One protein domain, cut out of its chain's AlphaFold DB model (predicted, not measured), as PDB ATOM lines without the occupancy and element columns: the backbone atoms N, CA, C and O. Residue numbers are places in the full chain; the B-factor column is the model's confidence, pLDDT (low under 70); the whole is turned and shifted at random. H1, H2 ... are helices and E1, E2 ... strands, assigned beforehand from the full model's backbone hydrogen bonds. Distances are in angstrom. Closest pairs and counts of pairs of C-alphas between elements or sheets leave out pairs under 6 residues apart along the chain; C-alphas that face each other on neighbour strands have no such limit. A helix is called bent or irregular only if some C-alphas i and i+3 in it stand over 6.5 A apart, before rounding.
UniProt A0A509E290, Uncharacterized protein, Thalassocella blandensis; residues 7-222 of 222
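AT A GLANCE: This is residues 7 to 222 of the 222 residues of an uncharacterized protein of Thalassocella blandensis (UniProt A0A509E290). Two sheet-and-helix halves are bridged by one long helix: a twisted sheet of E4, E5, E7 and E6 has H7 over one face, a small sheet of E1, E3 and E2 has H4 over one face, and H6 touches both H7 and H4. The bent hairpin E6 and E7 makes one side of the larger sheet. The printed part has 216 residues with seven named helices and seven named strands, in the order H1 H2 E1 H3 E2 E3 H4 H5 E4 H6 E5 H7 E6 E7; the class is mixed. Both sheets are mixed, ordered E4 E5 E7 E6 and E1 E3 E2. The whole is compact, with a radius of gyration of the C-alphas of 16.4 A and spans of 44 by 41 by 35 A.

IN THESE COORDINATES: H1 is residues 17 to 20, beginning at C-alpha 17 (32.293, 33.275, -43.037); it is neither bent nor irregular, but only just: C-alphas 17 and 20 are 6.2 A apart. H2 is 24 to 28, E1 38 to 40, H3 45 to 52, E2 69 to 72, E3 75 to 78. H4, 86 to 100, is 20.9 A long; H5 is 104 to 108 and E4 110 to 114. H6, 126 to 150, is 36.3 A long, E5 is 157 to 163 and H7 172 to 181. E6, 184 to 198, measures 26.4 A and bends by 98 degrees at residue 195; E7, 208 to 220, measures 31.3 A, bends by 64 degrees at residue 211 and ends at C-alpha 220 (52.374, 37.376, -20.664).

HOW THE PARTS SIT: E4 and E5 are parallel, with N 111 and O 158 at 2.9 A; E4, H6 and E5 form a strand-helix-strand unit, two parallel neighbour strands with a helix between, its crossover right-handed. E7 is antiparallel to E5, N 159 to O 218 at 2.9 A, and to E6, N 188 to O 217 at 2.9 A. E5, H7 and E6 form a split unit, E7 between the strands, also right-handed. H7 and this sheet make two layers, helix on one face, at a height of 8.7 A over the sheet; H6 only grazes it with residues 137 to 148. H6 touches H7 at a steep tilt of 40 degrees, the same way, closest C-alphas Lys 134 and Ala 178, 4.9 A; with its residues 142 to 150 alone it touches H4, Ser 86 to Ala 143, C-alphas 4.2 A apart. H4 makes two layers with the sheet E1 E3 E2, at a height of 8.1 A over the sheet; E1 and E3 are parallel, N 39 to O 76 at 2.9 A, and the hairpin E2 and E3 is antiparallel, N 70 to O 77 at 2.9 A. H4 touches H5 with its residues 93 to 97 alone, closest C-alphas Met 97 and Ala 104, 6.2 A. H1 and H2 meet only through their link, H2 only grazes the larger sheet with residues 24 to 26, and H3 is apart from H4. H2 to H7 have every O i to N i+4 pair within hydrogen-bond range; H1 is too short for one.

THE WHOLE: The C-alphas farthest apart are those of Lys 101 and Thr 125, 46.1 A. The printed part has no cut; its long links are H3 to E2 and E4 to H6. Mean pLDDT of the printed part is 82.9, with residues 12 to 33, 63, 65 and 192 to 211 under 70.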
ATOM      1  N   ALA A   7      41.078  27.338 -26.382       90.88
ATOM      2  CA  ALA A   7      41.551  28.692 -26.633       90.88
ATOM      3  C   ALA A   7      40.453  29.701 -26.248       90.88
ATOM      4  O   ALA A   7      39.272  29.341 -26.162       90.88
ATOM      5  N   MET A   8      40.830  30.968 -26.086       93.00
ATOM      6  CA  MET A   8      39.900  32.091 -25.957       93.00
ATOM      7  C   MET A   8      40.143  33.096 -27.080       93.00
ATOM      8  O   MET A   8      41.282  33.305 -27.503       93.00
ATOM      9  N   THR A   9      39.087  33.753 -27.540       90.81
ATOM     10  CA  THR A   9      39.178  34.861 -28.491       90.81
ATOM     11  C   THR A   9      38.549  36.102 -27.879       90.81
ATOM     12  O   THR A   9      37.608  35.994 -27.089       90.81
ATOM     13  N   LEU A  10      39.124  37.266 -28.169       86.56
ATOM     14  CA  LEU A  10      38.748  38.526 -27.535       86.56
ATOM     15  C   LEU A  10      38.190  39.504 -28.573       86.56
ATOM     16  O   LEU A  10      38.841  39.737 -29.587       86.56
ATOM     17  N   ALA A  11      37.036  40.104 -28.276       74.19
ATOM     18  CA  ALA A  11      36.396  41.143 -29.090       74.19
ATOM     19  C   ALA A  11      36.078  40.728 -30.549       74.19
ATOM     20  O   ALA A  11      36.301  41.491 -31.487       74.19
ATOM     21  N   GLU A  12      35.515  39.531 -30.743       67.94
ATOM     22  CA  GLU A  12      34.937  39.101 -32.027       67.94
ATOM     23  C   GLU A  12      33.751  40.009 -32.405       67.94
ATOM     24  O   GLU A  12      32.893  40.289 -31.563       67.94
ATOM     25  N   GLY A  13      33.680  40.454 -33.666       54.09
ATOM     26  CA  GLY A  13      32.734  41.496 -34.104       54.09
ATOM     27  C   GLY A  13      31.953  41.217 -35.392       54.09
ATOM     28  O   GLY A  13      31.428  42.157 -35.983       54.09
ATOM     29  N   SER A  14      31.913  39.973 -35.884       49.59
ATOM     30  CA  SER A  14      31.189  39.620 -37.119       49.59
ATOM     31  C   SER A  14      30.707  38.153 -37.112       49.59
ATOM     32  O   SER A  14      31.275  37.370 -36.345       49.59
ATOM     33  N   PRO A  15      29.644  37.777 -37.876       49.41
ATOM     34  CA  PRO A  15      29.232  36.386 -38.022       49.41
ATOM     35  C   PRO A  15      28.583  35.914 -39.373       49.41
ATOM     36  O   PRO A  15      27.367  35.880 -39.492       49.41
ATOM     37  N   ASP A  16      29.377  35.477 -40.371       47.84
ATOM     38  CA  ASP A  16      28.992  34.548 -41.475       47.84
ATOM     39  C   ASP A  16      30.129  33.540 -41.889       47.84
ATOM     40  O   ASP A  16      30.579  32.769 -41.047       47.84
ATOM     41  N   LEU A  17      30.833  33.638 -43.042       48.72
ATOM     42  CA  LEU A  17      32.293  33.275 -43.037       48.72
ATOM     43  C   LEU A  17      33.005  34.116 -41.947       48.72
ATOM     44  O   LEU A  17      33.974  33.726 -41.297       48.72
ATOM     45  N   ALA A  18      32.380  35.248 -41.650       39.12
ATOM     46  CA  ALA A  18      32.556  36.034 -40.465       39.12
ATOM     47  C   ALA A  18      32.224  35.402 -39.092       39.12
ATOM     48  O   ALA A  18      32.756  35.934 -38.131       39.12
ATOM     49  N   TYR A  19      31.494  34.268 -38.927       44.12
ATOM     50  CA  TYR A  19      31.212  33.602 -37.608       44.12
ATOM     51  C   TYR A  19      32.508  33.328 -36.859       44.12
ATOM     52  O   TYR A  19      32.553  32.957 -35.692       44.12
ATOM     53  N   LYS A  20      33.578  33.397 -37.631       45.91
ATOM     54  CA  LYS A  20      34.857  32.810 -37.440       45.91
ATOM     55  C   LYS A  20      35.926  33.677 -38.139       45.91
ATOM     56  O   LYS A  20      37.028  33.166 -38.331       45.91
ATOM     57  N   THR A  21      35.654  34.951 -38.502       44.25
ATOM     58  CA  THR A  21      36.550  35.755 -39.379       44.25
ATOM     59  C   THR A  21      37.929  36.028 -38.809       44.25
ATOM     60  O   THR A  21      38.848  36.291 -39.589       44.25
ATOM     61  N   ASP A  22      38.081  36.025 -37.484       52.09
ATOM     62  CA  ASP A  22      39.244  36.668 -36.878       52.09
ATOM     63  C   ASP A  22      40.182  35.669 -36.214       52.09
ATOM     64  O   ASP A  22      41.365  35.631 -36.557       52.09
ATOM     65  N   ALA A  23      39.657  34.791 -35.355       49.72
ATOM     66  CA  ALA A  23      40.475  33.770 -34.704       49.72
ATOM     67  C   ALA A  23      40.320  32.339 -35.260       49.72
ATOM     68  O   ALA A  23      41.194  31.500 -35.062       49.72
ATOM     69  N   SER A  24      39.262  32.016 -36.005       51.34
ATOM     70  CA  SER A  24      39.072  30.631 -36.489       51.34
ATOM     71  C   SER A  24      39.873  30.307 -37.740       51.34
ATOM     72  O   SER A  24      40.270  29.160 -37.937       51.34
ATOM     73  N   ILE A  25      40.138  31.319 -38.574       53.25
ATOM     74  CA  ILE A  25      41.063  31.203 -39.708       53.25
ATOM     75  C   ILE A  25      42.430  30.704 -39.207       53.25
ATOM     76  O   ILE A  25      43.063  29.883 -39.864       53.25
ATOM     77  N   ILE A  26      42.836  31.098 -37.993       57.31
ATOM     78  CA  ILE A  26      44.048  30.612 -37.325       57.31
ATOM     79  C   ILE A  26      43.995  29.091 -37.139       57.31
ATOM     80  O   ILE A  26      44.896  28.382 -37.588       57.31
ATOM     81  N   PHE A  27      42.933  28.579 -36.512       55.88
ATOM     82  CA  PHE A  27      42.793  27.153 -36.197       55.88
ATOM     83  C   PHE A  27      42.648  26.285 -37.458       55.88
ATOM     84  O   PHE A  27      43.167  25.170 -37.495       55.88
ATOM     85  N   ASN A  28      42.050  26.824 -38.528       46.59
ATOM     86  CA  ASN A  28      41.948  26.144 -39.822       46.59
ATOM     87  C   ASN A  28      43.268  26.102 -40.624       46.59
ATOM     88  O   ASN A  28      43.378  25.298 -41.546       46.59
ATOM     89  N   THR A  29      44.307  26.874 -40.268       50.28
ATOM     90  CA  THR A  29      45.646  26.801 -40.914       50.28
ATOM     91  C   THR A  29      46.558  25.693 -40.354       50.28
ATOM     92  O   THR A  29      47.776  25.848 -40.269       50.28
ATOM     93  N   SER A  30      45.962  24.569 -39.937       46.91
ATOM     94  CA  SER A  30      46.598  23.292 -39.547       46.91
ATOM     95  C   SER A  30      47.659  23.292 -38.429       46.91
ATOM     96  O   SER A  30      48.181  22.227 -38.108       46.91
ATOM     97  N   ARG A  31      47.994  24.428 -37.799       53.97
ATOM     98  CA  ARG A  31      49.082  24.496 -36.799       53.97
ATOM     99  C   ARG A  31      48.722  24.005 -35.394       53.97
ATOM    100  O   ARG A  31      49.587  23.456 -34.722       53.97
ATOM    101  N   THR A  32      47.485  24.193 -34.928       61.56
ATOM    102  CA  THR A  32      47.012  23.635 -33.643       61.56
ATOM    103  C   THR A  32      45.527  23.293 -33.703       61.56
ATOM    104  O   THR A  32      44.692  24.177 -33.872       61.56
ATOM    105  N   HIS A  33      45.196  22.014 -33.517       69.12
ATOM    106  CA  HIS A  33      43.821  21.597 -33.247       69.12
ATOM    107  C   HIS A  33      43.384  22.113 -31.870       69.12
ATOM    108  O   HIS A  33      44.161  22.038 -30.910       69.12
ATOM    109  N   ARG A  34      42.150  22.615 -31.786       79.12
ATOM    110  CA  ARG A  34      41.496  23.029 -30.544       79.12
ATOM    111  C   ARG A  34      40.217  22.226 -30.370       79.12
ATOM    112  O   ARG A  34      39.400  22.188 -31.285       79.12
ATOM    113  N   ASP A  35      40.046  21.629 -29.196       84.25
ATOM    114  CA  ASP A  35      38.851  20.842 -28.861       84.25
ATOM    115  C   ASP A  35      37.624  21.742 -28.635       84.25
ATOM    116  O   ASP A  35      36.484  21.294 -28.734       84.25
ATOM    117  N   PHE A  36      37.861  23.012 -28.288       88.00
ATOM    118  CA  PHE A  36      36.847  24.047 -28.109       88.00
ATOM    119  C   PHE A  36      37.466  25.451 -28.175       88.00
ATOM    120  O   PHE A  36      38.674  25.619 -27.992       88.00
ATOM    121  N   VAL A  37      36.628  26.472 -28.373       89.06
ATOM    122  CA  VAL A  37      37.029  27.884 -28.337       89.06
ATOM    123  C   VAL A  37      35.973  28.698 -27.592       89.06
ATOM    124  O   VAL A  37      34.801  28.656 -27.952       89.06
ATOM    125  N   LEU A  38      36.383  29.456 -26.573       93.25
ATOM    126  CA  LEU A  38      35.540  30.476 -25.948       93.25
ATOM    127  C   LEU A  38      35.601  31.761 -26.781       93.25
ATOM    128  O   LEU A  38      36.679  32.339 -26.918       93.25
ATOM    129  N   ARG A  39      34.461  32.229 -27.289       90.94
ATOM    130  CA  ARG A  39      34.346  33.504 -28.009       90.94
ATOM    131  C   ARG A  39      33.861  34.596 -27.071       90.94
ATOM    132  O   ARG A  39      32.875  34.400 -26.358       90.94
ATOM    133  N   THR A  40      34.504  35.759 -27.100       92.25
ATOM    134  CA  THR A  40      33.964  36.958 -26.451       92.25
ATOM    135  C   THR A  40      33.696  38.057 -27.468       92.25
ATOM    136  O   THR A  40      34.463  38.255 -28.408       92.25
ATOM    137  N   CYS A  41      32.591  38.767 -27.273       89.31
ATOM    138  CA  CYS A  41      32.136  39.849 -28.135       89.31
ATOM    139  C   CYS A  41      31.967  41.126 -27.304       89.31
ATOM    140  O   CYS A  41      31.415  41.075 -26.201       89.31
ATOM    141  N   TYR A  42      32.441  42.260 -27.827       88.31
ATOM    142  CA  TYR A  42      32.285  43.562 -27.172       88.31
ATOM    143  C   TYR A  42      30.830  44.051 -27.210       88.31
ATOM    144  O   TYR A  42      30.317  44.562 -26.215       88.31
ATOM    145  N   ASP A  43      30.141  43.835 -28.333       86.94
ATOM    146  CA  ASP A  43      28.742  44.220 -28.494       86.94
ATOM    147  C   ASP A  43      27.828  43.507 -27.490       86.94
ATOM    148  O   ASP A  43      28.060  42.366 -27.068       86.94
ATOM    149  N   SER A  44      26.719  44.164 -27.142       89.69
ATOM    150  CA  SER A  44      25.596  43.464 -26.524       89.69
ATOM    151  C   SER A  44      24.978  42.473 -27.507       89.69
ATOM    152  O   SER A  44      25.042  42.647 -28.723       89.69
ATOM    153  N   LEU A  45      24.320  41.444 -26.969       88.75
ATOM    154  CA  LEU A  45      23.591  40.457 -27.764       88.75
ATOM    155  C   LEU A  45      22.627  41.115 -28.769       88.75
ATOM    156  O   LEU A  45      22.499  40.647 -29.893       88.75
ATOM    157  N   GLU A  46      21.939  42.181 -28.364       87.94
ATOM    158  CA  GLU A  46      20.949  42.884 -29.189       87.94
ATOM    159  C   GLU A  46      21.609  43.675 -30.323       87.94
ATOM    160  O   GLU A  46      21.162  43.595 -31.469       87.94
ATOM    161  N   VAL A  47      22.715  44.370 -30.031       86.56
ATOM    162  CA  VAL A  47      23.507  45.088 -31.040       86.56
ATOM    163  C   VAL A  47      24.107  44.101 -32.040       86.56
ATOM    164  O   VAL A  47      23.955  44.290 -33.244       86.56
ATOM    165  N   TRP A  48      24.701  43.008 -31.559       85.62
ATOM    166  CA  TRP A  48      25.269  41.951 -32.395       85.62
ATOM    167  C   TRP A  48      24.201  41.293 -33.284       85.62
ATOM    168  O   TRP A  48      24.366  41.212 -34.500       85.62
ATOM    169  N   LYS A  49      23.040  40.919 -32.725       84.75
ATOM    170  CA  LYS A  49      21.901  40.415 -33.516       84.75
ATOM    171  C   LYS A  49      21.472  41.402 -34.601       84.75
ATOM    172  O   LYS A  49      21.216  40.985 -35.725       84.75
ATOM    173  N   THR A  50      21.417  42.694 -34.278       83.81
ATOM    174  CA  THR A  50      21.006  43.751 -35.217       83.81
ATOM    175  C   THR A  50      22.021  43.950 -36.341       83.81
ATOM    176  O   THR A  50      21.630  44.021 -37.503       83.81
ATOM    177  N   LYS A  51      23.322  43.983 -36.024       77.44
ATOM    178  CA  LYS A  51      24.403  44.143 -37.013       77.44
ATOM    179  C   LYS A  51      24.474  42.997 -38.026       77.44
ATOM    180  O   LYS A  51      25.073  43.169 -39.087       77.44
ATOM    181  N   HIS A  52      23.932  41.828 -37.684       76.38
ATOM    182  CA  HIS A  52      24.267  40.586 -38.375       76.38
ATOM    183  C   HIS A  52      23.070  39.698 -38.754       76.38
ATOM    184  O   HIS A  52      23.248  38.698 -39.440       76.38
ATOM    185  N   GLY A  53      21.850  40.038 -38.328       75.31
ATOM    186  CA  GLY A  53      20.622  39.338 -38.723       75.31
ATOM    187  C   GLY A  53      20.452  37.927 -38.146       75.31
ATOM    188  O   GLY A  53      19.617  37.171 -38.637       75.31
ATOM    189  N   VAL A  54      21.222  37.550 -37.117       74.31
ATOM    190  CA  VAL A  54      21.309  36.154 -36.651       74.31
ATOM    191  C   VAL A  54      20.294  35.832 -35.539       74.31
ATOM    192  O   VAL A  54      20.383  36.387 -34.436       74.31
ATOM    193  N   PRO A  55      19.367  34.877 -35.736       74.75
ATOM    194  CA  PRO A  55      18.466  34.425 -34.682       74.75
ATOM    195  C   PRO A  55      19.175  33.452 -33.720       74.75
ATOM    196  O   PRO A  55      19.099  32.237 -33.879       74.75
ATOM    197  N   VAL A  56      19.850  33.980 -32.691       84.00
ATOM    198  CA  VAL A  56      20.491  33.156 -31.639       84.00
ATOM    199  C   VAL A  56      19.678  33.083 -30.340       84.00
ATOM    200  O   VAL A  56      19.184  34.098 -29.829       84.00
ATOM    201  N   SER A  57      19.575  31.879 -29.772       85.25
ATOM    202  CA  SER A  57      18.962  31.619 -28.463       85.25
ATOM    203  C   SER A  57      19.978  31.855 -27.350       85.25
ATOM    204  O   SER A  57      20.906  31.070 -27.166       85.25
ATOM    205  N   ALA A  58      19.808  32.947 -26.606       88.81
ATOM    206  CA  ALA A  58      20.713  33.310 -25.524       88.81
ATOM    207  C   ALA A  58      20.213  32.847 -24.153       88.81
ATOM    208  O   ALA A  58      19.013  32.754 -23.896       88.81
ATOM    209  N   PHE A  59      21.156  32.620 -23.246       89.25
ATOM    210  CA  PHE A  59      20.927  32.214 -21.866       89.25
ATOM    211  C   PHE A  59      21.847  32.984 -20.908       89.25
ATOM    212  O   PHE A  59      22.823  33.615 -21.317       89.25
ATOM    213  N   LYS A  60      21.538  32.936 -19.609       86.31
ATOM    214  CA  LYS A  60      22.421  33.418 -18.533       86.31
ATOM    215  C   LYS A  60      22.829  32.243 -17.659       86.31
ATOM    216  O   LYS A  60      21.996  31.403 -17.317       86.31
ATOM    217  N   MET A  61      24.097  32.188 -17.270       81.62
ATOM    218  CA  MET A  61      24.576  31.181 -16.324       81.62
ATOM    219  C   MET A  61      24.286  31.621 -14.887       81.62
ATOM    220  O   MET A  61      24.690  32.701 -14.473       81.62
ATOM    221  N   LYS A  62      23.605  30.768 -14.107       72.62
ATOM    222  CA  LYS A  62      23.127  31.094 -12.745       72.62
ATOM    223  C   LYS A  62      24.231  31.464 -11.737       72.62
ATOM    224  O   LYS A  62      23.926  32.047 -10.707       72.62
ATOM    225  N   SER A  63      25.480  31.084 -11.998       66.81
ATOM    226  CA  SER A  63      26.621  31.172 -11.073       66.81
ATOM    227  C   SER A  63      27.679  32.212 -11.476       66.81
ATOM    228  O   SER A  63      28.811  32.160 -10.994       66.81
ATOM    229  N   ILE A  64      27.346  33.114 -12.405       70.31
ATOM    230  CA  ILE A  64      28.289  34.000 -13.104       70.31
ATOM    231  C   ILE A  64      27.670  35.404 -13.203       70.31
ATOM    232  O   ILE A  64      26.442  35.501 -13.281       70.31
ATOM    233  N   PRO A  65      28.470  36.494 -13.198       64.25
ATOM    234  CA  PRO A  65      27.977  37.837 -13.503       64.25
ATOM    235  C   PRO A  65      27.112  37.878 -14.769       64.25
ATOM    236  O   PRO A  65      27.275  37.062 -15.674       64.25
ATOM    237  N   SER A  66      26.197  38.845 -14.829       74.12
ATOM    238  CA  SER A  66      24.997  38.895 -15.683       74.12
ATOM    239  C   SER A  66      25.212  39.075 -17.201       74.12
ATOM    240  O   SER A  66      24.348  39.631 -17.885       74.12
ATOM    241  N   LYS A  67      26.320  38.568 -17.748       89.56
ATOM    242  CA  LYS A  67      26.611  38.505 -19.183       89.56
ATOM    243  C   LYS A  67      25.674  37.518 -19.884       89.56
ATOM    244  O   LYS A  67      25.353  36.452 -19.351       89.56
ATOM    245  N   TYR A  68      25.244  37.867 -21.093       92.38
ATOM    246  CA  TYR A  68      24.526  36.935 -21.958       92.38
ATOM    247  C   TYR A  68      25.507  35.962 -22.604       92.38
ATOM    248  O   TYR A  68      26.597  36.352 -23.022       92.38
ATOM    249  N   CYS A  69      25.090  34.706 -22.699       93.25
ATOM    250  CA  CYS A  69      25.787  33.649 -23.413       93.25
ATOM    251  C   CYS A  69      24.903  33.124 -24.553       93.25
ATOM    252  O   CYS A  69      23.680  33.134 -24.421       93.25
ATOM    253  N   ALA A  70      25.496  32.621 -25.630       92.19
ATOM    254  CA  ALA A  70      24.802  31.815 -26.638       92.19
ATOM    255  C   ALA A  70      25.709  30.674 -27.114       92.19
ATOM    256  O   ALA A  70      26.932  30.792 -27.067       92.19
ATOM    257  N   GLU A  71      25.113  29.579 -27.583       90.12
ATOM    258  CA  GLU A  71      25.830  28.564 -28.354       90.12
ATOM    259  C   GLU A  71      25.684  28.896 -29.842       90.12
ATOM    260  O   GLU A  71      24.566  29.067 -30.332       90.12
ATOM    261  N   ILE A  72      26.808  29.017 -30.549       84.81
ATOM    262  CA  ILE A  72      26.857  29.301 -31.989       84.81
ATOM    263  C   ILE A  72      27.959  28.423 -32.583       84.81
ATOM    264  O   ILE A  72      29.078  28.398 -32.075       84.81
ATOM    265  N   ASP A  73      27.644  27.644 -33.619       78.81
ATOM    266  CA  ASP A  73      28.544  26.648 -34.226       78.81
ATOM    267  C   ASP A  73      29.189  25.655 -33.235       78.81
ATOM    268  O   ASP A  73      30.314  25.188 -33.458       78.81
ATOM    269  N   ARG A  74      28.469  25.301 -32.156       83.56
ATOM    270  CA  ARG A  74      28.931  24.479 -31.011       83.56
ATOM    271  C   ARG A  74      30.004  25.143 -30.134       83.56
ATOM    272  O   ARG A  74      30.594  24.500 -29.263       83.56
ATOM    273  N   GLU A  75      30.247  26.435 -30.327       87.81
ATOM    274  CA  GLU A  75      31.144  27.256 -29.518       87.81
ATOM    275  C   GLU A  75      30.343  28.192 -28.601       87.81
ATOM    276  O   GLU A  75      29.262  28.666 -28.957       87.81
ATOM    277  N   LEU A  76      30.865  28.453 -27.399       91.88
ATOM    278  CA  LEU A  76      30.251  29.374 -26.450       91.88
ATOM    279  C   LEU A  76      30.659  30.804 -26.794       91.88
ATOM    280  O   LEU A  76      31.846  31.134 -26.773       91.88
ATOM    281  N   TRP A  77      29.661  31.650 -27.015       92.56
ATOM    282  CA  TRP A  77      29.810  33.093 -27.141       92.56
ATOM    283  C   TRP A  77      29.366  33.784 -25.864       92.56
ATOM    284  O   TRP A  77      28.303  33.464 -25.331       92.56
ATOM    285  N   VAL A  78      30.156  34.750 -25.400       93.81
ATOM    286  CA  VAL A  78      29.830  35.621 -24.266       93.81
ATOM    287  C   VAL A  78      29.843  37.076 -24.735       93.81
ATOM    288  O   VAL A  78      30.836  37.547 -25.289       93.81
ATOM    289  N   PHE A  79      28.731  37.775 -24.523       92.50
ATOM    290  CA  PHE A  79      28.479  39.125 -25.038       92.50
ATOM    291  C   PHE A  79      28.731  40.211 -23.987       92.50
ATOM    292  O   PHE A  79      28.712  39.938 -22.781       92.50
ATOM    293  N   SER A  80      28.899  41.452 -24.452       92.31
ATOM    294  CA  SER A  80      29.252  42.614 -23.630       92.31
ATOM    295  C   SER A  80      30.526  42.395 -22.815       92.31
ATOM    296  O   SER A  80      30.516  42.599 -21.603       92.31
ATOM    297  N   ILE A  81      31.598  41.926 -23.458       93.19
ATOM    298  CA  ILE A  81      32.908  41.701 -22.838       93.19
ATOM    299  C   ILE A  81      33.881  42.795 -23.277       93.19
ATOM    300  O   ILE A  81      34.416  42.764 -24.386       93.19
ATOM    301  N   ASP A  82      34.141  43.741 -22.378       92.31
ATOM    302  CA  ASP A  82      35.221  44.711 -22.541       92.31
ATOM    303  C   ASP A  82      36.578  44.035 -22.293       92.31
ATOM    304  O   ASP A  82      36.904  43.619 -21.179       92.31
ATOM    305  N   GLY A  83      37.392  43.937 -23.347       92.69
ATOM    306  CA  GLY A  83      38.737  43.366 -23.282       92.69
ATOM    307  C   GLY A  83      39.723  44.158 -22.416       92.69
ATOM    308  O   GLY A  83      40.761  43.617 -22.044       92.69
ATOM    309  N   THR A  84      39.421  45.413 -22.077       95.25
ATOM    310  CA  THR A  84      40.205  46.230 -21.136       95.25
ATOM    311  C   THR A  84      39.757  46.068 -19.680       95.25
ATOM    312  O   THR A  84      40.429  46.563 -18.773       95.25
ATOM    313  N   ASN A  85      38.676  45.320 -19.429       95.94
ATOM    314  CA  ASN A  85      38.128  45.078 -18.100       95.94
ATOM    315  C   ASN A  85      38.397  43.633 -17.640       95.94
ATOM    316  O   ASN A  85      37.837  42.659 -18.148       95.94
ATOM    317  N   SER A  86      39.229  43.482 -16.607       96.88
ATOM    318  CA  SER A  86      39.591  42.169 -16.059       96.88
ATOM    319  C   SER A  86      38.408  41.399 -15.464       96.88
ATOM    320  O   SER A  86      38.405  40.169 -15.513       96.88
ATOM    321  N   SER A  87      37.373  42.090 -14.976       95.69
ATOM    322  CA  SER A  87      36.160  41.459 -14.428       95.69
ATOM    323  C   SER A  87      35.295  40.830 -15.524       95.69
ATOM    324  O   SER A  87      34.673  39.788 -15.306       95.69
ATOM    325  N   ASP A  88      35.290  41.429 -16.715       95.44
ATOM    326  CA  ASP A  88      34.572  40.919 -17.882       95.44
ATOM    327  C   ASP A  88      35.265  39.679 -18.451       95.44
ATOM    328  O   ASP A  88      34.619  38.648 -18.648       95.44
ATOM    329  N   ILE A  89      36.593  39.732 -18.614       96.62
ATOM    330  CA  ILE A  89      37.397  38.562 -19.000       96.62
ATOM    331  C   ILE A  89      37.218  37.429 -17.979       96.62
ATOM    332  O   ILE A  89      36.984  36.283 -18.365       96.62
ATOM    333  N   TYR A  90      37.267  37.738 -16.677       96.06
ATOM    334  CA  TYR A  90      37.003  36.764 -15.617       96.06
ATOM    335  C   TYR A  90      35.621  36.113 -15.782       96.06
ATOM    336  O   TYR A  90      35.522  34.883 -15.804       96.06
ATOM    337  N   ALA A  91      34.558  36.906 -15.956       95.38
ATOM    338  CA  ALA A  91      33.199  36.395 -16.139       95.38
ATOM    339  C   ALA A  91      33.075  35.495 -17.383       95.38
ATOM    340  O   ALA A  91      32.475  34.419 -17.301       95.38
ATOM    341  N   ALA A  92      33.693  35.882 -18.504       95.69
ATOM    342  CA  ALA A  92      33.704  35.086 -19.728       95.69
ATOM    343  C   ALA A  92      34.426  33.740 -19.544       95.69
ATOM    344  O   ALA A  92      33.869  32.693 -19.888       95.69
ATOM    345  N   VAL A  93      35.621  33.725 -18.937       95.94
ATOM    346  CA  VAL A  93      36.347  32.468 -18.676       95.94
ATOM    347  C   VAL A  93      35.557  31.566 -17.733       95.94
ATOM    348  O   VAL A  93      35.453  30.368 -17.991       95.94
ATOM    349  N   ARG A  94      34.930  32.116 -16.684       95.88
ATOM    350  CA  ARG A  94      34.047  31.342 -15.796       95.88
ATOM    351  C   ARG A  94      32.889  30.694 -16.566       95.88
ATOM    352  O   ARG A  94      32.526  29.564 -16.238       95.88
ATOM    353  N   ALA A  95      32.345  31.360 -17.588       94.88
ATOM    354  CA  ALA A  95      31.281  30.802 -18.429       94.88
ATOM    355  C   ALA A  95      31.801  29.651 -19.300       94.88
ATOM    356  O   ALA A  95      31.202  28.573 -19.318       94.88
ATOM    357  N   GLY A  96      32.978  29.826 -19.911       94.50
ATOM    358  CA  GLY A  96      33.687  28.749 -20.605       94.50
ATOM    359  C   GLY A  96      33.954  27.536 -19.703       94.50
ATOM    360  O   GLY A  96      33.696  26.406 -20.113       94.50
ATOM    361  N   MET A  97      34.400  27.750 -18.458       94.56
ATOM    362  CA  MET A  97      34.677  26.667 -17.498       94.56
ATOM    363  C   MET A  97      33.421  25.843 -17.206       94.56
ATOM    364  O   MET A  97      33.465  24.612 -17.236       94.56
ATOM    365  N   ALA A  98      32.299  26.520 -16.942       93.12
ATOM    366  CA  ALA A  98      31.024  25.881 -16.633       93.12
ATOM    367  C   ALA A  98      30.423  25.138 -17.841       93.12
ATOM    368  O   ALA A  98      29.865  24.054 -17.673       93.12
ATOM    369  N   TYR A  99      30.566  25.695 -19.048       93.12
ATOM    370  CA  TYR A  99      30.054  25.107 -20.287       93.12
ATOM    371  C   TYR A  99      30.878  23.892 -20.743       93.12
ATOM    372  O   TYR A  99      30.347  22.790 -20.886       93.12
ATOM    373  N   TYR A 100      32.193  24.062 -20.913       92.88
ATOM    374  CA  TYR A 100      33.084  23.024 -21.449       92.88
ATOM    375  C   TYR A 100      33.516  21.970 -20.420       92.88
ATOM    376  O   TYR A 100      34.026  20.910 -20.811       92.88
ATOM    377  N   LYS A 101      33.286  22.247 -19.125       93.25
ATOM    378  CA  LYS A 101      33.693  21.432 -17.965       93.25
ATOM    379  C   LYS A 101      35.213  21.250 -17.905       93.25
ATOM    380  O   LYS A 101      35.718  20.129 -17.882       93.25
ATOM    381  N   VAL A 102      35.925  22.377 -17.924       94.12
ATOM    382  CA  VAL A 102      37.395  22.480 -18.005       94.12
ATOM    383  C   VAL A 102      37.939  23.510 -17.015       94.12
ATOM    384  O   VAL A 102      37.194  24.326 -16.463       94.12
ATOM    385  N   SER A 103      39.250  23.487 -16.795       94.88
ATOM    386  CA  SER A 103      39.953  24.487 -15.990       94.88
ATOM    387  C   SER A 103      40.042  25.852 -16.690       94.88
ATOM    388  O   SER A 103      39.979  25.955 -17.914       94.88
ATOM    389  N   ALA A 104      40.265  26.918 -15.911       95.25
ATOM    390  CA  ALA A 104      40.538  28.249 -16.459       95.25
ATOM    391  C   ALA A 104      41.765  28.248 -17.388       95.25
ATOM    392  O   ALA A 104      41.750  28.888 -18.437       95.25
ATOM    393  N   GLN A 105      42.806  27.489 -17.021       95.12
ATOM    394  CA  GLN A 105      44.037  27.347 -17.798       95.12
ATOM    395  C   GLN A 105      43.748  26.804 -19.206       95.12
ATOM    396  O   GLN A 105      44.249  27.365 -20.175       95.12
ATOM    397  N   GLU A 106      42.917  25.766 -19.346       93.38
ATOM    398  CA  GLU A 106      42.573  25.184 -20.657       93.38
ATOM    399  C   GLU A 106      41.840  26.169 -21.587       93.38
ATOM    400  O   GLU A 106      41.856  25.970 -22.796       93.38
ATOM    401  N   ILE A 107      41.238  27.238 -21.052       94.12
ATOM    402  CA  ILE A 107      40.574  28.299 -21.827       94.12
ATOM    403  C   ILE A 107      41.547  29.431 -22.174       94.12
ATOM    404  O   ILE A 107      41.709  29.763 -23.343       94.12
ATOM    405  N   ILE A 108      42.187  30.036 -21.167       94.19
ATOM    406  CA  ILE A 108      42.910  31.313 -21.321       94.19
ATOM    407  C   ILE A 108      44.422  31.151 -21.583       94.19
ATOM    408  O   ILE A 108      45.116  32.150 -21.737       94.19
ATOM    409  N   SER A 109      44.959  29.920 -21.663       92.69
ATOM    410  CA  SER A 109      46.385  29.690 -22.001       92.69
ATOM    411  C   SER A 109      46.801  30.350 -23.312       92.69
ATOM    412  O   SER A 109      47.890  30.916 -23.384       92.69
ATOM    413  N   ASP A 110      45.936  30.260 -24.323       92.06
ATOM    414  CA  ASP A 110      46.153  30.788 -25.663       92.06
ATOM    415  C   ASP A 110      44.986  31.721 -26.013       92.06
ATOM    416  O   ASP A 110      43.846  31.278 -26.182       92.06
ATOM    417  N   ILE A 111      45.278  33.019 -26.087       93.12
ATOM    418  CA  ILE A 111      44.305  34.089 -26.326       93.12
ATOM    419  C   ILE A 111      44.564  34.700 -27.694       93.12
ATOM    420  O   ILE A 111      45.692  35.090 -27.995       93.12
ATOM    421  N   TYR A 112      43.516  34.835 -28.496       89.69
ATOM    422  CA  TYR A 112      43.601  35.279 -29.881       89.69
ATOM    423  C   TYR A 112      42.770  36.541 -30.125       89.69
ATOM    424  O   TYR A 112      41.639  36.653 -29.656       89.69
ATOM    425  N   VAL A 113      43.322  37.488 -30.883       87.00
ATOM    426  CA  VAL A 113      42.623  38.705 -31.310       87.00
ATOM    427  C   VAL A 113      43.115  39.159 -32.680       87.00
ATOM    428  O   VAL A 113      44.299  39.029 -32.990       87.00
ATOM    429  N   LYS A 114      42.242  39.743 -33.498       79.31
ATOM    430  CA  LYS A 114      42.622  40.453 -34.726       79.31
ATOM    431  C   LYS A 114      42.352  41.935 -34.533       79.31
ATOM    432  O   LYS A 114      41.311  42.288 -34.003       79.31
ATOM    433  N   ASN A 115      43.297  42.772 -34.964       73.38
ATOM    434  CA  ASN A 115      43.164  44.228 -35.093       73.38
ATOM    435  C   ASN A 115      42.200  44.906 -34.092       73.38
ATOM    436  O   ASN A 115      41.176  45.455 -34.503       73.38
ATOM    437  N   LEU A 116      42.557  44.943 -32.804       81.19
ATOM    438  CA  LEU A 116      41.932  45.895 -31.886       81.19
ATOM    439  C   LEU A 116      42.154  47.315 -32.418       81.19
ATOM    440  O   LEU A 116      43.297  47.699 -32.686       81.19
ATOM    441  N   ASN A 117      41.061  48.062 -32.557       81.19
ATOM    442  CA  ASN A 117      41.043  49.470 -32.933       81.19
ATOM    443  C   ASN A 117      40.295  50.243 -31.840       81.19
ATOM    444  O   ASN A 117      39.266  49.772 -31.358       81.19
ATOM    445  N   ALA A 118      40.794  51.419 -31.471       82.44
ATOM    446  CA  ALA A 118      40.074  52.355 -30.621       82.44
ATOM    447  C   ALA A 118      38.760  52.807 -31.285       82.44
ATOM    448  O   ALA A 118      38.677  52.937 -32.510       82.44
ATOM    449  N   GLU A 119      37.741  53.067 -30.469       77.00
ATOM    450  CA  GLU A 119      36.494  53.680 -30.930       77.00
ATOM    451  C   GLU A 119      36.752  55.093 -31.485       77.00
ATOM    452  O   GLU A 119      37.763  55.721 -31.163       77.00
ATOM    453  N   HIS A 120      35.850  55.590 -32.338       74.81
ATOM    454  CA  HIS A 120      35.957  56.913 -32.975       74.81
ATOM    455  C   HIS A 120      37.244  57.131 -33.809       74.81
ATOM    456  O   HIS A 120      37.713  58.257 -33.980       74.81
ATOM    457  N   GLU A 121      37.827  56.071 -34.389       76.69
ATOM    458  CA  GLU A 121      39.064  56.158 -35.192       76.69
ATOM    459  C   GLU A 121      38.991  57.111 -36.403       76.69
ATOM    460  O   GLU A 121      40.019  57.549 -36.919       76.69
ATOM    461  N   ASN A 122      37.781  57.411 -36.876       76.19
ATOM    462  CA  ASN A 122      37.475  58.355 -37.949       76.19
ATOM    463  C   ASN A 122      37.594  59.829 -37.519       76.19
ATOM    464  O   ASN A 122      37.753  60.690 -38.379       76.19
ATOM    465  N   GLU A 123      37.541  60.112 -36.217       82.94
ATOM    466  CA  GLU A 123      37.643  61.460 -35.634       82.94
ATOM    467  C   GLU A 123      39.086  61.794 -35.202       82.94
ATOM    468  O   GLU A 123      39.417  62.938 -34.892       82.94
ATOM    469  N   MET A 124      39.976  60.795 -35.189       83.56
ATOM    470  CA  MET A 124      41.340  60.924 -34.683       83.56
ATOM    471  C   MET A 124      42.353  61.319 -35.761       83.56
ATOM    472  O   MET A 124      42.386  60.769 -36.862       83.56
ATOM    473  N   THR A 125      43.300  62.192 -35.398       90.38
ATOM    474  CA  THR A 125      44.533  62.348 -36.186       90.38
ATOM    475  C   THR A 125      45.320  61.036 -36.208       90.38
ATOM    476  O   THR A 125      45.258  60.254 -35.257       90.38
ATOM    477  N   PHE A 126      46.147  60.827 -37.234       86.75
ATOM    478  CA  PHE A 126      46.995  59.635 -37.350       86.75
ATOM    479  C   PHE A 126      47.811  59.332 -36.076       86.75
ATOM    480  O   PHE A 126      47.826  58.203 -35.591       86.75
ATOM    481  N   LYS A 127      48.444  60.359 -35.490       90.88
ATOM    482  CA  LYS A 127      49.235  60.227 -34.256       90.88
ATOM    483  C   LYS A 127      48.359  59.890 -33.044       90.88
ATOM    484  O   LYS A 127      48.765  59.081 -32.212       90.88
ATOM    485  N   SER A 128      47.172  60.492 -32.950       90.81
ATOM    486  CA  SER A 128      46.202  60.193 -31.891       90.81
ATOM    487  C   SER A 128      45.713  58.746 -31.979       90.81
ATOM    488  O   SER A 128      45.714  58.058 -30.966       90.81
ATOM    489  N   LEU A 129      45.395  58.264 -33.186       88.50
ATOM    490  CA  LEU A 129      44.931  56.897 -33.433       88.50
ATOM    491  C   LEU A 129      45.986  55.847 -33.057       88.50
ATOM    492  O   LEU A 129      45.674  54.895 -32.344       88.50
ATOM    493  N   VAL A 130      47.245  56.042 -33.467       91.75
ATOM    494  CA  VAL A 130      48.345  55.143 -33.072       91.75
ATOM    495  C   VAL A 130      48.501  55.111 -31.548       91.75
ATOM    496  O   VAL A 130      48.615  54.033 -30.970       91.75
ATOM    497  N   ASN A 131      48.444  56.263 -30.873       93.69
ATOM    498  CA  ASN A 131      48.529  56.318 -29.411       93.69
ATOM    499  C   ASN A 131      47.333  55.647 -28.711       93.69
ATOM    500  O   ASN A 131      47.548  54.900 -27.758       93.69
ATOM    501  N   ALA A 132      46.106  55.861 -29.195       91.38
ATOM    502  CA  ALA A 132      44.903  55.231 -28.652       91.38
ATOM    503  C   ALA A 132      44.950  53.700 -28.800       91.38
ATOM    504  O   ALA A 132      44.663  52.975 -27.849       91.38
ATOM    505  N   ASN A 133      45.419  53.197 -29.947       92.19
ATOM    506  CA  ASN A 133      45.618  51.763 -30.150       92.19
ATOM    507  C   ASN A 133      46.716  51.194 -29.236       92.19
ATOM    508  O   ASN A 133      46.539  50.113 -28.677       92.19
ATOM    509  N   LYS A 134      47.830  51.909 -29.023       95.56
ATOM    510  CA  LYS A 134      48.884  51.476 -28.079       95.56
ATOM    511  C   LYS A 134      48.353  51.347 -26.651       95.56
ATOM    512  O   LYS A 134      48.641  50.357 -25.981       95.56
ATOM    513  N   ASP A 135      47.576  52.328 -26.201       95.31
ATOM    514  CA  ASP A 135      46.925  52.304 -24.891       95.31
ATOM    515  C   ASP A 135      45.925  51.138 -24.779       95.31
ATOM    516  O   ASP A 135      45.984  50.372 -23.816       95.31
ATOM    517  N   LEU A 136      45.103  50.913 -25.811       94.31
ATOM    518  CA  LEU A 136      44.172  49.784 -25.901       94.31
ATOM    519  C   LEU A 136      44.880  48.422 -25.766       94.31
ATOM    520  O   LEU A 136      44.527  47.643 -24.881       94.31
ATOM    521  N   TYR A 137      45.914  48.139 -26.568       95.94
ATOM    522  CA  TYR A 137      46.667  46.875 -26.463       95.94
ATOM    523  C   TYR A 137      47.349  46.705 -25.097       95.94
ATOM    524  O   TYR A 137      47.347  45.602 -24.546       95.94
ATOM    525  N   SER A 138      47.900  47.784 -24.530       97.44
ATOM    526  CA  SER A 138      48.517  47.763 -23.197       97.44
ATOM    527  C   SER A 138      47.491  47.412 -22.109       97.44
ATOM    528  O   SER A 138      47.706  46.486 -21.322       97.44
ATOM    529  N   LYS A 139      46.330  48.084 -22.114       97.25
ATOM    530  CA  LYS A 139      45.219  47.835 -21.182       97.25
ATOM    531  C   LYS A 139      44.660  46.419 -21.301       97.25
ATOM    532  O   LYS A 139      44.429  45.789 -20.273       97.25
ATOM    533  N   VAL A 140      44.513  45.890 -22.519       96.75
ATOM    534  CA  VAL A 140      44.077  44.500 -22.744       96.75
ATOM    535  C   VAL A 140      45.050  43.494 -22.121       96.75
ATOM    536  O   VAL A 140      44.617  42.598 -21.398       96.75
ATOM    537  N   CYS A 141      46.363  43.654 -22.315       97.75
ATOM    538  CA  CYS A 141      47.356  42.791 -21.660       97.75
ATOM    539  C   CYS A 141      47.252  42.845 -20.126       97.75
ATOM    540  O   CYS A 141      47.240  41.800 -19.472       97.75
ATOM    541  N   VAL A 142      47.117  44.044 -19.545       98.25
ATOM    542  CA  VAL A 142      46.945  44.225 -18.093       98.25
ATOM    543  C   VAL A 142      45.664  43.546 -17.597       98.25
ATOM    544  O   VAL A 142      45.700  42.834 -16.592       98.25
ATOM    545  N   ALA A 143      44.549  43.710 -18.312       98.12
ATOM    546  CA  ALA A 143      43.262  43.110 -17.971       98.12
ATOM    547  C   ALA A 143      43.307  41.574 -18.014       98.12
ATOM    548  O   ALA A 143      42.846  40.917 -17.077       98.12
ATOM    549  N   ILE A 144      43.937  41.003 -19.046       98.00
ATOM    550  CA  ILE A 144      44.200  39.562 -19.172       98.00
ATOM    551  C   ILE A 144      45.012  39.050 -17.974       98.00
ATOM    552  O   ILE A 144      44.624  38.062 -17.344       98.00
ATOM    553  N   ILE A 145      46.118  39.722 -17.630       97.94
ATOM    554  CA  ILE A 145      46.990  39.316 -16.517       97.94
ATOM    555  C   ILE A 145      46.226  39.359 -15.187       97.94
ATOM    556  O   ILE A 145      46.325  38.433 -14.381       97.94
ATOM    557  N   GLN A 146      45.434  40.407 -14.947       98.12
ATOM    558  CA  GLN A 146      44.609  40.529 -13.743       98.12
ATOM    559  C   GLN A 146      43.521  39.446 -13.663       98.12
ATOM    560  O   GLN A 146      43.370  38.818 -12.614       98.12
ATOM    561  N   ALA A 147      42.804  39.180 -14.760       97.56
ATOM    562  CA  ALA A 147      41.788  38.129 -14.810       97.56
ATOM    563  C   ALA A 147      42.401  36.747 -14.529       97.56
ATOM    564  O   ALA A 147      41.872  35.975 -13.730       97.56
ATOM    565  N   ALA A 148      43.573  36.457 -15.102       97.44
ATOM    566  CA  ALA A 148      44.308  35.219 -14.853       97.44
ATOM    567  C   ALA A 148      44.710  35.050 -13.374       97.44
ATOM    568  O   ALA A 148      44.573  33.952 -12.828       97.44
ATOM    569  N   LYS A 149      45.115  36.136 -12.693       97.25
ATOM    570  CA  LYS A 149      45.377  36.136 -11.237       97.25
ATOM    571  C   LYS A 149      44.124  35.807 -10.434       97.25
ATOM    572  O   LYS A 149      44.180  34.952  -9.554       97.25
ATOM    573  N   GLN A 150      42.991  36.427 -10.764       96.50
ATOM    574  CA  GLN A 150      41.696  36.143 -10.126       96.50
ATOM    575  C   GLN A 150      41.227  34.694 -10.364       96.50
ATOM    576  O   GLN A 150      40.553  34.110  -9.517       96.50
ATOM    577  N   LEU A 151      41.611  34.090 -11.493       95.75
ATOM    578  CA  LEU A 151      41.359  32.683 -11.828       95.75
ATOM    579  C   LEU A 151      42.358  31.703 -11.177       95.75
ATOM    580  O   LEU A 151      42.225  30.493 -11.365       95.75
ATOM    581  N   GLY A 152      43.344  32.191 -10.415       96.25
ATOM    582  CA  GLY A 152      44.343  31.367  -9.724       96.25
ATOM    583  C   GLY A 152      45.448  30.800 -10.623       96.25
ATOM    584  O   GLY A 152      46.156  29.876 -10.211       96.25
ATOM    585  N   ILE A 153      45.609  31.327 -11.839       95.19
ATOM    586  CA  ILE A 153      46.663  30.910 -12.770       95.19
ATOM    587  C   ILE A 153      48.024  31.417 -12.275       95.19
ATOM    588  O   ILE A 153      48.144  32.534 -11.779       95.19
ATOM    589  N   LYS A 154      49.058  30.576 -12.409       89.19
ATOM    590  CA  LYS A 154      50.445  30.865 -11.986       89.19
ATOM    591  C   LYS A 154      51.474  30.763 -13.118       89.19
ATOM    592  O   LYS A 154      52.639  31.095 -12.926       89.19
ATOM    593  N   ASN A 155      51.053  30.269 -14.281       89.50
ATOM    594  CA  ASN A 155      51.901  30.065 -15.451       89.50
ATOM    595  C   ASN A 155      51.771  31.247 -16.418       89.50
ATOM    596  O   ASN A 155      50.811  32.008 -16.342       89.50
ATOM    597  N   SER A 156      52.705  31.382 -17.361       93.25
ATOM    598  CA  SER A 156      52.578  32.367 -18.441       93.25
ATOM    599  C   SER A 156      51.421  32.045 -19.388       93.25
ATOM    600  O   SER A 156      51.144  30.869 -19.636       93.25
ATOM    601  N   LEU A 157      50.841  33.083 -19.989       95.31
ATOM    602  CA  LEU A 157      49.864  32.976 -21.076       95.31
ATOM    603  C   LEU A 157      50.492  33.390 -22.411       95.31
ATOM    604  O   LEU A 157      51.447  34.173 -22.444       95.31
ATOM    605  N   ASN A 158      49.920  32.903 -23.507       94.44
ATOM    606  CA  ASN A 158      50.233  33.337 -24.859       94.44
ATOM    607  C   ASN A 158      49.116  34.253 -25.365       94.44
ATOM    608  O   ASN A 158      47.954  33.852 -25.417       94.44
ATOM    609  N   PHE A 159      49.473  35.467 -25.772       94.19
ATOM    610  CA  PHE A 159      48.564  36.397 -26.433       94.19
ATOM    611  C   PHE A 159      48.989  36.580 -27.889       94.19
ATOM    612  O   PHE A 159      50.159  36.823 -28.187       94.19
ATOM    613  N   TYR A 160      48.040  36.415 -28.799       90.56
ATOM    614  CA  TYR A 160      48.268  36.313 -30.232       90.56
ATOM    615  C   TYR A 160      47.468  37.392 -30.966       90.56
ATOM    616  O   TYR A 160      46.242  37.310 -31.057       90.56
ATOM    617  N   VAL A 161      48.170  38.388 -31.507       89.00
ATOM    618  CA  VAL A 161      47.587  39.514 -32.246       89.00
ATOM    619  C   VAL A 161      47.773  39.321 -33.749       89.00
ATOM    620  O   VAL A 161      48.897  39.262 -34.251       89.00
ATOM    621  N   PHE A 162      46.661  39.293 -34.475       83.44
ATOM    622  CA  PHE A 162      46.609  39.229 -35.931       83.44
ATOM    623  C   PHE A 162      46.516  40.647 -36.478       83.44
ATOM    624  O   PHE A 162      45.453  41.268 -36.471       83.44
ATOM    625  N   SER A 163      47.658  41.155 -36.937       82.31
ATOM    626  CA  SER A 163      47.789  42.473 -37.556       82.31
ATOM    627  C   SER A 163      48.737  42.398 -38.750       82.31
ATOM    628  O   SER A 163      49.554  41.487 -38.885       82.31
ATOM    629  N   ASN A 164      48.627  43.344 -39.676       82.75
ATOM    630  CA  ASN A 164      49.661  43.514 -40.687       82.75
ATOM    631  C   ASN A 164      50.854  44.231 -40.032       82.75
ATOM    632  O   ASN A 164      50.667  45.268 -39.408       82.75
ATOM    633  N   SER A 165      52.091  43.764 -40.230       84.94
ATOM    634  CA  SER A 165      53.287  44.487 -39.758       84.94
ATOM    635  C   SER A 165      53.381  45.925 -40.307       84.94
ATOM    636  O   SER A 165      54.044  46.772 -39.710       84.94
ATOM    637  N   LYS A 166      52.705  46.203 -41.435       83.19
ATOM    638  CA  LYS A 166      52.533  47.531 -42.051       83.19
ATOM    639  C   LYS A 166      51.169  48.183 -41.747       83.19
ATOM    640  O   LYS A 166      50.750  49.068 -42.487       83.19
ATOM    641  N   ASN A 167      50.441  47.734 -40.720       81.62
ATOM    642  CA  ASN A 167      49.184  48.355 -40.302       81.62
ATOM    643  C   ASN A 167      49.465  49.802 -39.871       81.62
ATOM    644  O   ASN A 167      50.173  50.039 -38.899       81.62
ATOM    645  N   SER A 168      48.925  50.772 -40.603       83.81
ATOM    646  CA  SER A 168      49.172  52.187 -40.327       83.81
ATOM    647  C   SER A 168      48.513  52.644 -39.020       83.81
ATOM    648  O   SER A 168      49.055  53.516 -38.350       83.81
ATOM    649  N   LYS A 169      47.407  52.014 -38.599       85.50
ATOM    650  CA  LYS A 169      46.722  52.313 -37.330       85.50
ATOM    651  C   LYS A 169      47.535  51.899 -36.101       85.50
ATOM    652  O   LYS A 169      47.349  52.472 -35.031       85.50
ATOM    653  N   ILE A 170      48.393  50.888 -36.244       89.50
ATOM    654  CA  ILE A 170      49.309  50.411 -35.206       89.50
ATOM    655  C   ILE A 170      50.499  49.679 -35.868       89.50
ATOM    656  O   ILE A 170      50.429  48.473 -36.122       89.50
ATOM    657  N   PRO A 171      51.591  50.396 -36.200       91.81
ATOM    658  CA  PRO A 171      52.776  49.791 -36.809       91.81
ATOM    659  C   PRO A 171      53.380  48.688 -35.931       91.81
ATOM    660  O   PRO A 171      53.249  48.729 -34.708       91.81
ATOM    661  N   LYS A 172      54.094  47.722 -36.534       93.69
ATOM    662  CA  LYS A 172      54.695  46.575 -35.816       93.69
ATOM    663  C   LYS A 172      55.424  46.976 -34.529       93.69
ATOM    664  O   LYS A 172      55.184  46.373 -33.489       93.69
ATOM    665  N   GLU A 173      56.299  47.977 -34.593       95.75
ATOM    666  CA  GLU A 173      57.103  48.390 -33.437       95.75
ATOM    667  C   GLU A 173      56.245  49.049 -32.344       95.75
ATOM    668  O   GLU A 173      56.450  48.793 -31.161       95.75
ATOM    669  N   ASP A 174      55.225  49.825 -32.716       96.00
ATOM    670  CA  ASP A 174      54.266  50.394 -31.766       96.00
ATOM    671  C   ASP A 174      53.396  49.320 -31.104       96.00
ATOM    672  O   ASP A 174      53.200  49.375 -29.889       96.00
ATOM    673  N   LEU A 175      52.949  48.309 -31.861       95.69
ATOM    674  CA  LEU A 175      52.259  47.133 -31.319       95.69
ATOM    675  C   LEU A 175      53.163  46.369 -30.342       95.69
ATOM    676  O   LEU A 175      52.747  46.039 -29.235       95.69
ATOM    677  N   HIS A 176      54.413  46.102 -30.726       97.56
ATOM    678  CA  HIS A 176      55.366  45.360 -29.892       97.56
ATOM    679  C   HIS A 176      55.690  46.107 -28.599       97.56
ATOM    680  O   HIS A 176      55.764  45.489 -27.537       97.56
ATOM    681  N   ASN A 177      55.834  47.429 -28.676       97.69
ATOM    682  CA  ASN A 177      56.029  48.279 -27.509       97.69
ATOM    683  C   ASN A 177      54.780  48.313 -26.618       97.69
ATOM    684  O   ASN A 177      54.917  48.140 -25.413       97.69
ATOM    685  N   ALA A 178      53.572  48.432 -27.183       97.31
ATOM    686  CA  ALA A 178      52.322  48.381 -26.421       97.31
ATOM    687  C   ALA A 178      52.143  47.054 -25.662       97.31
ATOM    688  O   ALA A 178      51.819  47.056 -24.476       97.31
ATOM    689  N   LEU A 179      52.430  45.922 -26.316       97.56
ATOM    690  CA  LEU A 179      52.367  44.594 -25.697       97.56
ATOM    691  C   LEU A 179      53.367  44.457 -24.533       97.56
ATOM    692  O   LEU A 179      53.010  43.927 -23.480       97.56
ATOM    693  N   LYS A 180      54.594  44.979 -24.685       98.00
ATOM    694  CA  LYS A 180      55.609  45.028 -23.610       98.00
ATOM    695  C   LYS A 180      55.194  45.953 -22.464       98.00
ATOM    696  O   LYS A 180      55.288  45.548 -21.309       98.00
ATOM    697  N   SER A 181      54.690  47.153 -22.762       97.31
ATOM    698  CA  SER A 181      54.154  48.091 -21.762       97.31
ATOM    699  C   SER A 181      52.989  47.495 -20.968       97.31
ATOM    700  O   SER A 181      52.883  47.750 -19.772       97.31
ATOM    701  N   GLY A 182      52.179  46.642 -21.600       96.25
ATOM    702  CA  GLY A 182      51.122  45.869 -20.951       96.25
ATOM    703  C   GLY A 182      51.593  44.643 -20.147       96.25
ATOM    704  O   GLY A 182      50.754  43.921 -19.614       96.25
ATOM    705  N   GLY A 183      52.904  44.382 -20.052       96.25
ATOM    706  CA  GLY A 183      53.482  43.311 -19.225       96.25
ATOM    707  C   GLY A 183      53.966  42.056 -19.967       96.25
ATOM    708  O   GLY A 183      54.247  41.043 -19.318       96.25
ATOM    709  N   ALA A 184      54.085  42.075 -21.300       96.94
ATOM    710  CA  ALA A 184      54.686  40.962 -22.041       96.94
ATOM    711  C   ALA A 184      56.208  40.861 -21.812       96.94
ATOM    712  O   ALA A 184      56.939  41.837 -21.984       96.94
ATOM    713  N   LEU A 185      56.697  39.657 -21.488       96.12
ATOM    714  CA  LEU A 185      58.130  39.361 -21.315       96.12
ATOM    715  C   LEU A 185      58.889  39.263 -22.639       96.12
ATOM    716  O   LEU A 185      60.067  39.592 -22.720       96.12
ATOM    717  N   ASP A 186      58.221  38.722 -23.651       96.06
ATOM    718  CA  ASP A 186      58.767  38.435 -24.970       96.06
ATOM    719  C   ASP A 186      57.674  38.742 -25.990       96.06
ATOM    720  O   ASP A 186      56.497  38.472 -25.733       96.06
ATOM    721  N   VAL A 187      58.062  39.331 -27.118       95.88
ATOM    722  CA  VAL A 187      57.160  39.645 -28.227       95.88
ATOM    723  C   VAL A 187      57.887  39.352 -29.529       95.88
ATOM    724  O   VAL A 187      58.954  39.910 -29.793       95.88
ATOM    725  N   LYS A 188      57.304  38.481 -30.352       93.69
ATOM    726  CA  LYS A 188      57.847  38.078 -31.653       93.69
ATOM    727  C   LYS A 188      56.780  38.181 -32.730       93.69
ATOM    728  O   LYS A 188      55.586  38.249 -32.454       93.69
ATOM    729  N   THR A 189      57.221  38.223 -33.978       90.06
ATOM    730  CA  THR A 189      56.341  38.041 -35.138       90.06
ATOM    731  C   THR A 189      56.688  36.703 -35.754       90.06
ATOM    732  O   THR A 189      57.867  36.414 -35.926       90.06
ATOM    733  N   ASP A 190      55.678  35.891 -36.026       76.88
ATOM    734  CA  ASP A 190      55.821  34.648 -36.772       76.88
ATOM    735  C   ASP A 190      56.151  34.959 -38.238       76.88
ATOM    736  O   ASP A 190      55.615  35.912 -38.811       76.88
ATOM    737  N   ASP A 191      56.986  34.134 -38.866       71.50
ATOM    738  CA  ASP A 191      57.319  34.264 -40.290       71.50
ATOM    739  C   ASP A 191      56.122  33.944 -41.212       71.50
ATOM    740  O   ASP A 191      56.123  34.281 -42.401       71.50
ATOM    741  N   THR A 192      55.073  33.316 -40.666       66.06
ATOM    742  CA  THR A 192      53.855  32.942 -41.392       66.06
ATOM    743  C   THR A 192      53.056  34.161 -41.847       66.06
ATOM    744  O   THR A 192      52.650  35.015 -41.055       66.06
ATOM    745  N   ARG A 193      52.747  34.190 -43.146       69.06
ATOM    746  CA  ARG A 193      51.936  35.224 -43.795       69.06
ATOM    747  C   ARG A 193      50.578  34.653 -44.179       69.06
ATOM    748  O   ARG A 193      50.486  33.852 -45.106       69.06
ATOM    749  N   ILE A 194      49.523  35.099 -43.504       69.94
ATOM    750  CA  ILE A 194      48.143  34.691 -43.787       69.94
ATOM    751  C   ILE A 194      47.506  35.756 -44.683       69.94
ATOM    752  O   ILE A 194      47.471  36.931 -44.322       69.94
ATOM    753  N   LYS A 195      47.002  35.368 -45.858       68.56
ATOM    754  CA  LYS A 195      46.175  36.248 -46.698       68.56
ATOM    755  C   LYS A 195      44.727  36.146 -46.229       68.56
ATOM    756  O   LYS A 195      44.192  35.043 -46.177       68.56
ATOM    757  N   GLN A 196      44.099  37.272 -45.915       64.06
ATOM    758  CA  GLN A 196      42.682  37.319 -45.549       64.06
ATOM    759  C   GLN A 196      42.008  38.600 -46.045       64.06
ATOM    760  O   GLN A 196      42.670  39.541 -46.478       64.06
ATOM    761  N   GLN A 197      40.684  38.640 -45.977       62.66
ATOM    762  CA  GLN A 197      39.916  39.859 -46.191       62.66
ATOM    763  C   GLN A 197      40.039  40.775 -44.961       62.66
ATOM    764  O   GLN A 197      39.936  40.312 -43.822       62.66
ATOM    765  N   SER A 198      40.266  42.071 -45.186       61.50
ATOM    766  CA  SER A 198      40.295  43.090 -44.127       61.50
ATOM    767  C   SER A 198      39.331  44.227 -44.455       61.50
ATOM    768  O   SER A 198      39.272  44.676 -45.597       61.50
ATOM    769  N   GLN A 199      38.608  44.707 -43.446       58.44
ATOM    770  CA  GLN A 199      37.656  45.821 -43.522       58.44
ATOM    771  C   GLN A 199      37.915  46.803 -42.365       58.44
ATOM    772  O   GLN A 199      38.695  46.503 -41.458       58.44
ATOM    773  N   SER A 200      37.319  47.992 -42.425       57.78
ATOM    774  CA  SER A 200      37.295  48.968 -41.328       57.78
ATOM    775  C   SER A 200      36.085  48.752 -40.415       57.78
ATOM    776  O   SER A 200      35.071  48.212 -40.853       57.78
ATOM    777  N   ASN A 201      36.171  49.213 -39.162       53.66
ATOM    778  CA  ASN A 201      35.085  49.090 -38.179       53.66
ATOM    779  C   ASN A 201      33.796  49.818 -38.610       53.66
ATOM    780  O   ASN A 201      32.713  49.435 -38.184       53.66
ATOM    781  N   ASP A 202      33.915  50.857 -39.444       50.69
ATOM    782  CA  ASP A 202      32.793  51.627 -39.997       50.69
ATOM    783  C   ASP A 202      32.139  50.969 -41.233       50.69
ATOM    784  O   ASP A 202      31.095  51.431 -41.680       50.69
ATOM    785  N   ALA A 203      32.746  49.920 -41.809       52.59
ATOM    786  CA  ALA A 203      32.403  49.329 -43.111       52.59
ATOM    787  C   ALA A 203      32.372  50.310 -44.315       52.59
ATOM    788  O   ALA A 203      32.037  49.903 -45.428       52.59
ATOM    789  N   LEU A 204      32.774  51.574 -44.132       46.44
ATOM    790  CA  LEU A 204      32.756  52.622 -45.162       46.44
ATOM    791  C   LEU A 204      34.017  52.630 -46.035       46.44
ATOM    792  O   LEU A 204      34.027  53.249 -47.101       46.44
ATOM    793  N   ARG A 205      35.102  51.973 -45.604       54.09
ATOM    794  CA  ARG A 205      36.368  51.919 -46.352       54.09
ATOM    795  C   ARG A 205      36.472  50.630 -47.151       54.09
ATOM    796  O   ARG A 205      36.029  49.567 -46.718       54.09
ATOM    797  N   THR A 206      37.111  50.726 -48.315       48.69
ATOM    798  CA  THR A 206      37.259  49.624 -49.268       48.69
ATOM    799  C   THR A 206      37.775  48.359 -48.593       48.69
ATOM    800  O   THR A 206      38.840  48.352 -47.973       48.69
ATOM    801  N   THR A 207      37.033  47.267 -48.772       57.47
ATOM    802  CA  THR A 207      37.488  45.924 -48.409       57.47
ATOM    803  C   THR A 207      38.827  45.647 -49.089       57.47
ATOM    804  O   THR A 207      38.928  45.763 -50.308       57.47
ATOM    805  N   LEU A 208      39.846  45.256 -48.324       57.72
ATOM    806  CA  LEU A 208      41.143  44.846 -48.855       57.72
ATOM    807  C   LEU A 208      41.149  43.319 -49.053       57.72
ATOM    808  O   LEU A 208      41.321  42.586 -48.070       57.72
ATOM    809  N   PRO A 209      40.953  42.806 -50.285       57.84
ATOM    810  CA  PRO A 209      41.098  41.383 -50.562       57.84
ATOM    811  C   PRO A 209      42.565  40.964 -50.422       57.84
ATOM    812  O   PRO A 209      43.476  41.696 -50.807       57.84
ATOM    813  N   ASN A 210      42.804  39.752 -49.912       62.50
ATOM    814  CA  ASN A 210      44.143  39.168 -49.763       62.50
ATOM    815  C   ASN A 210      45.143  40.007 -48.935       62.50
ATOM    816  O   ASN A 210      46.358  39.888 -49.122       62.50
ATOM    817  N   ALA A 211      44.656  40.819 -47.992       65.81
ATOM    818  CA  ALA A 211      45.487  41.559 -47.054       65.81
ATOM    819  C   ALA A 211      46.401  40.602 -46.266       65.81
ATOM    820  O   ALA A 211      45.939  39.666 -45.606       65.81
ATOM    821  N   ILE A 212      47.714  40.839 -46.338       73.88
ATOM    822  CA  ILE A 212      48.707  40.032 -45.625       73.88
ATOM    823  C   ILE A 212      48.660  40.384 -44.140       73.88
ATOM    824  O   ILE A 212      48.990  41.499 -43.736       73.88
ATOM    825  N   THR A 213      48.297  39.404 -43.327       75.69
ATOM    826  CA  THR A 213      48.304  39.476 -41.869       75.69
ATOM    827  C   THR A 213      49.433  38.608 -41.329       75.69
ATOM    828  O   THR A 213      49.722  37.536 -41.865       75.69
ATOM    829  N   HIS A 214      50.083  39.102 -40.284       83.75
ATOM    830  CA  HIS A 214      51.134  38.416 -39.551       83.75
ATOM    831  C   HIS A 214      50.589  38.033 -38.177       83.75
ATOM    832  O   HIS A 214      49.665  38.668 -37.660       83.75
ATOM    833  N   LEU A 215      51.179  37.002 -37.585       85.88
ATOM    834  CA  LEU A 215      50.884  36.607 -36.218       85.88
ATOM    835  C   LEU A 215      51.937  37.203 -35.285       85.88
ATOM    836  O   LEU A 215      53.098  36.799 -35.317       85.88
ATOM    837  N   HIS A 216      51.544  38.161 -34.452       90.56
ATOM    838  CA  HIS A 216      52.396  38.688 -33.392       90.56
ATOM    839  C   HIS A 216      52.081  37.946 -32.091       90.56
ATOM    840  O   HIS A 216      50.958  38.001 -31.596       90.56
ATOM    841  N   TRP A 217      53.059  37.227 -31.550       92.44
ATOM    842  CA  TRP A 217      52.939  36.488 -30.294       92.44
ATOM    843  C   TRP A 217      53.597  37.271 -29.163       92.44
ATOM    844  O   TRP A 217      54.732  37.722 -29.306       92.44
ATOM    845  N   ALA A 218      52.897  37.386 -28.039       94.88
ATOM    846  CA  ALA A 218      53.377  37.956 -26.793       94.88
ATOM    847  C   ALA A 218      53.249  36.938 -25.652       94.88
ATOM    848  O   ALA A 218      52.199  36.317 -25.469       94.88
ATOM    849  N   LYS A 219      54.307  36.796 -24.850       97.00
ATOM    850  CA  LYS A 219      54.311  35.953 -23.649       97.00
ATOM    851  C   LYS A 219      54.004  36.794 -22.415       97.00
ATOM    852  O   LYS A 219      54.865  37.539 -21.944       97.00
ATOM    853  N   LEU A 220      52.802  36.657 -21.865       96.44
ATOM    854  CA  LEU A 220      52.374  37.376 -20.664       96.44
ATOM    855  C   LEU A 220      52.812  36.608 -19.412       96.44
ATOM    856  O   LEU A 220      52.560  35.405 -19.303       96.44
ATOM    857  N   LYS A 221      53.464  37.287 -18.461       91.12
ATOM    858  CA  LYS A 221      53.747  36.716 -17.136       91.12
ATOM    859  C   LYS A 221      52.599  37.038 -16.189       91.12
ATOM    860  O   LYS A 221      52.158  38.184 -16.128       91.12
ATOM    861  N   ILE A 222      52.170  36.032 -15.438       91.06
ATOM    862  CA  ILE A 222      51.228  36.180 -14.330       91.06
ATOM    863  C   ILE A 222      52.033  36.383 -13.042       91.06
ATOM    864  O   ILE A 222      52.970  35.590 -12.812       91.06
TER     865      ILE A 222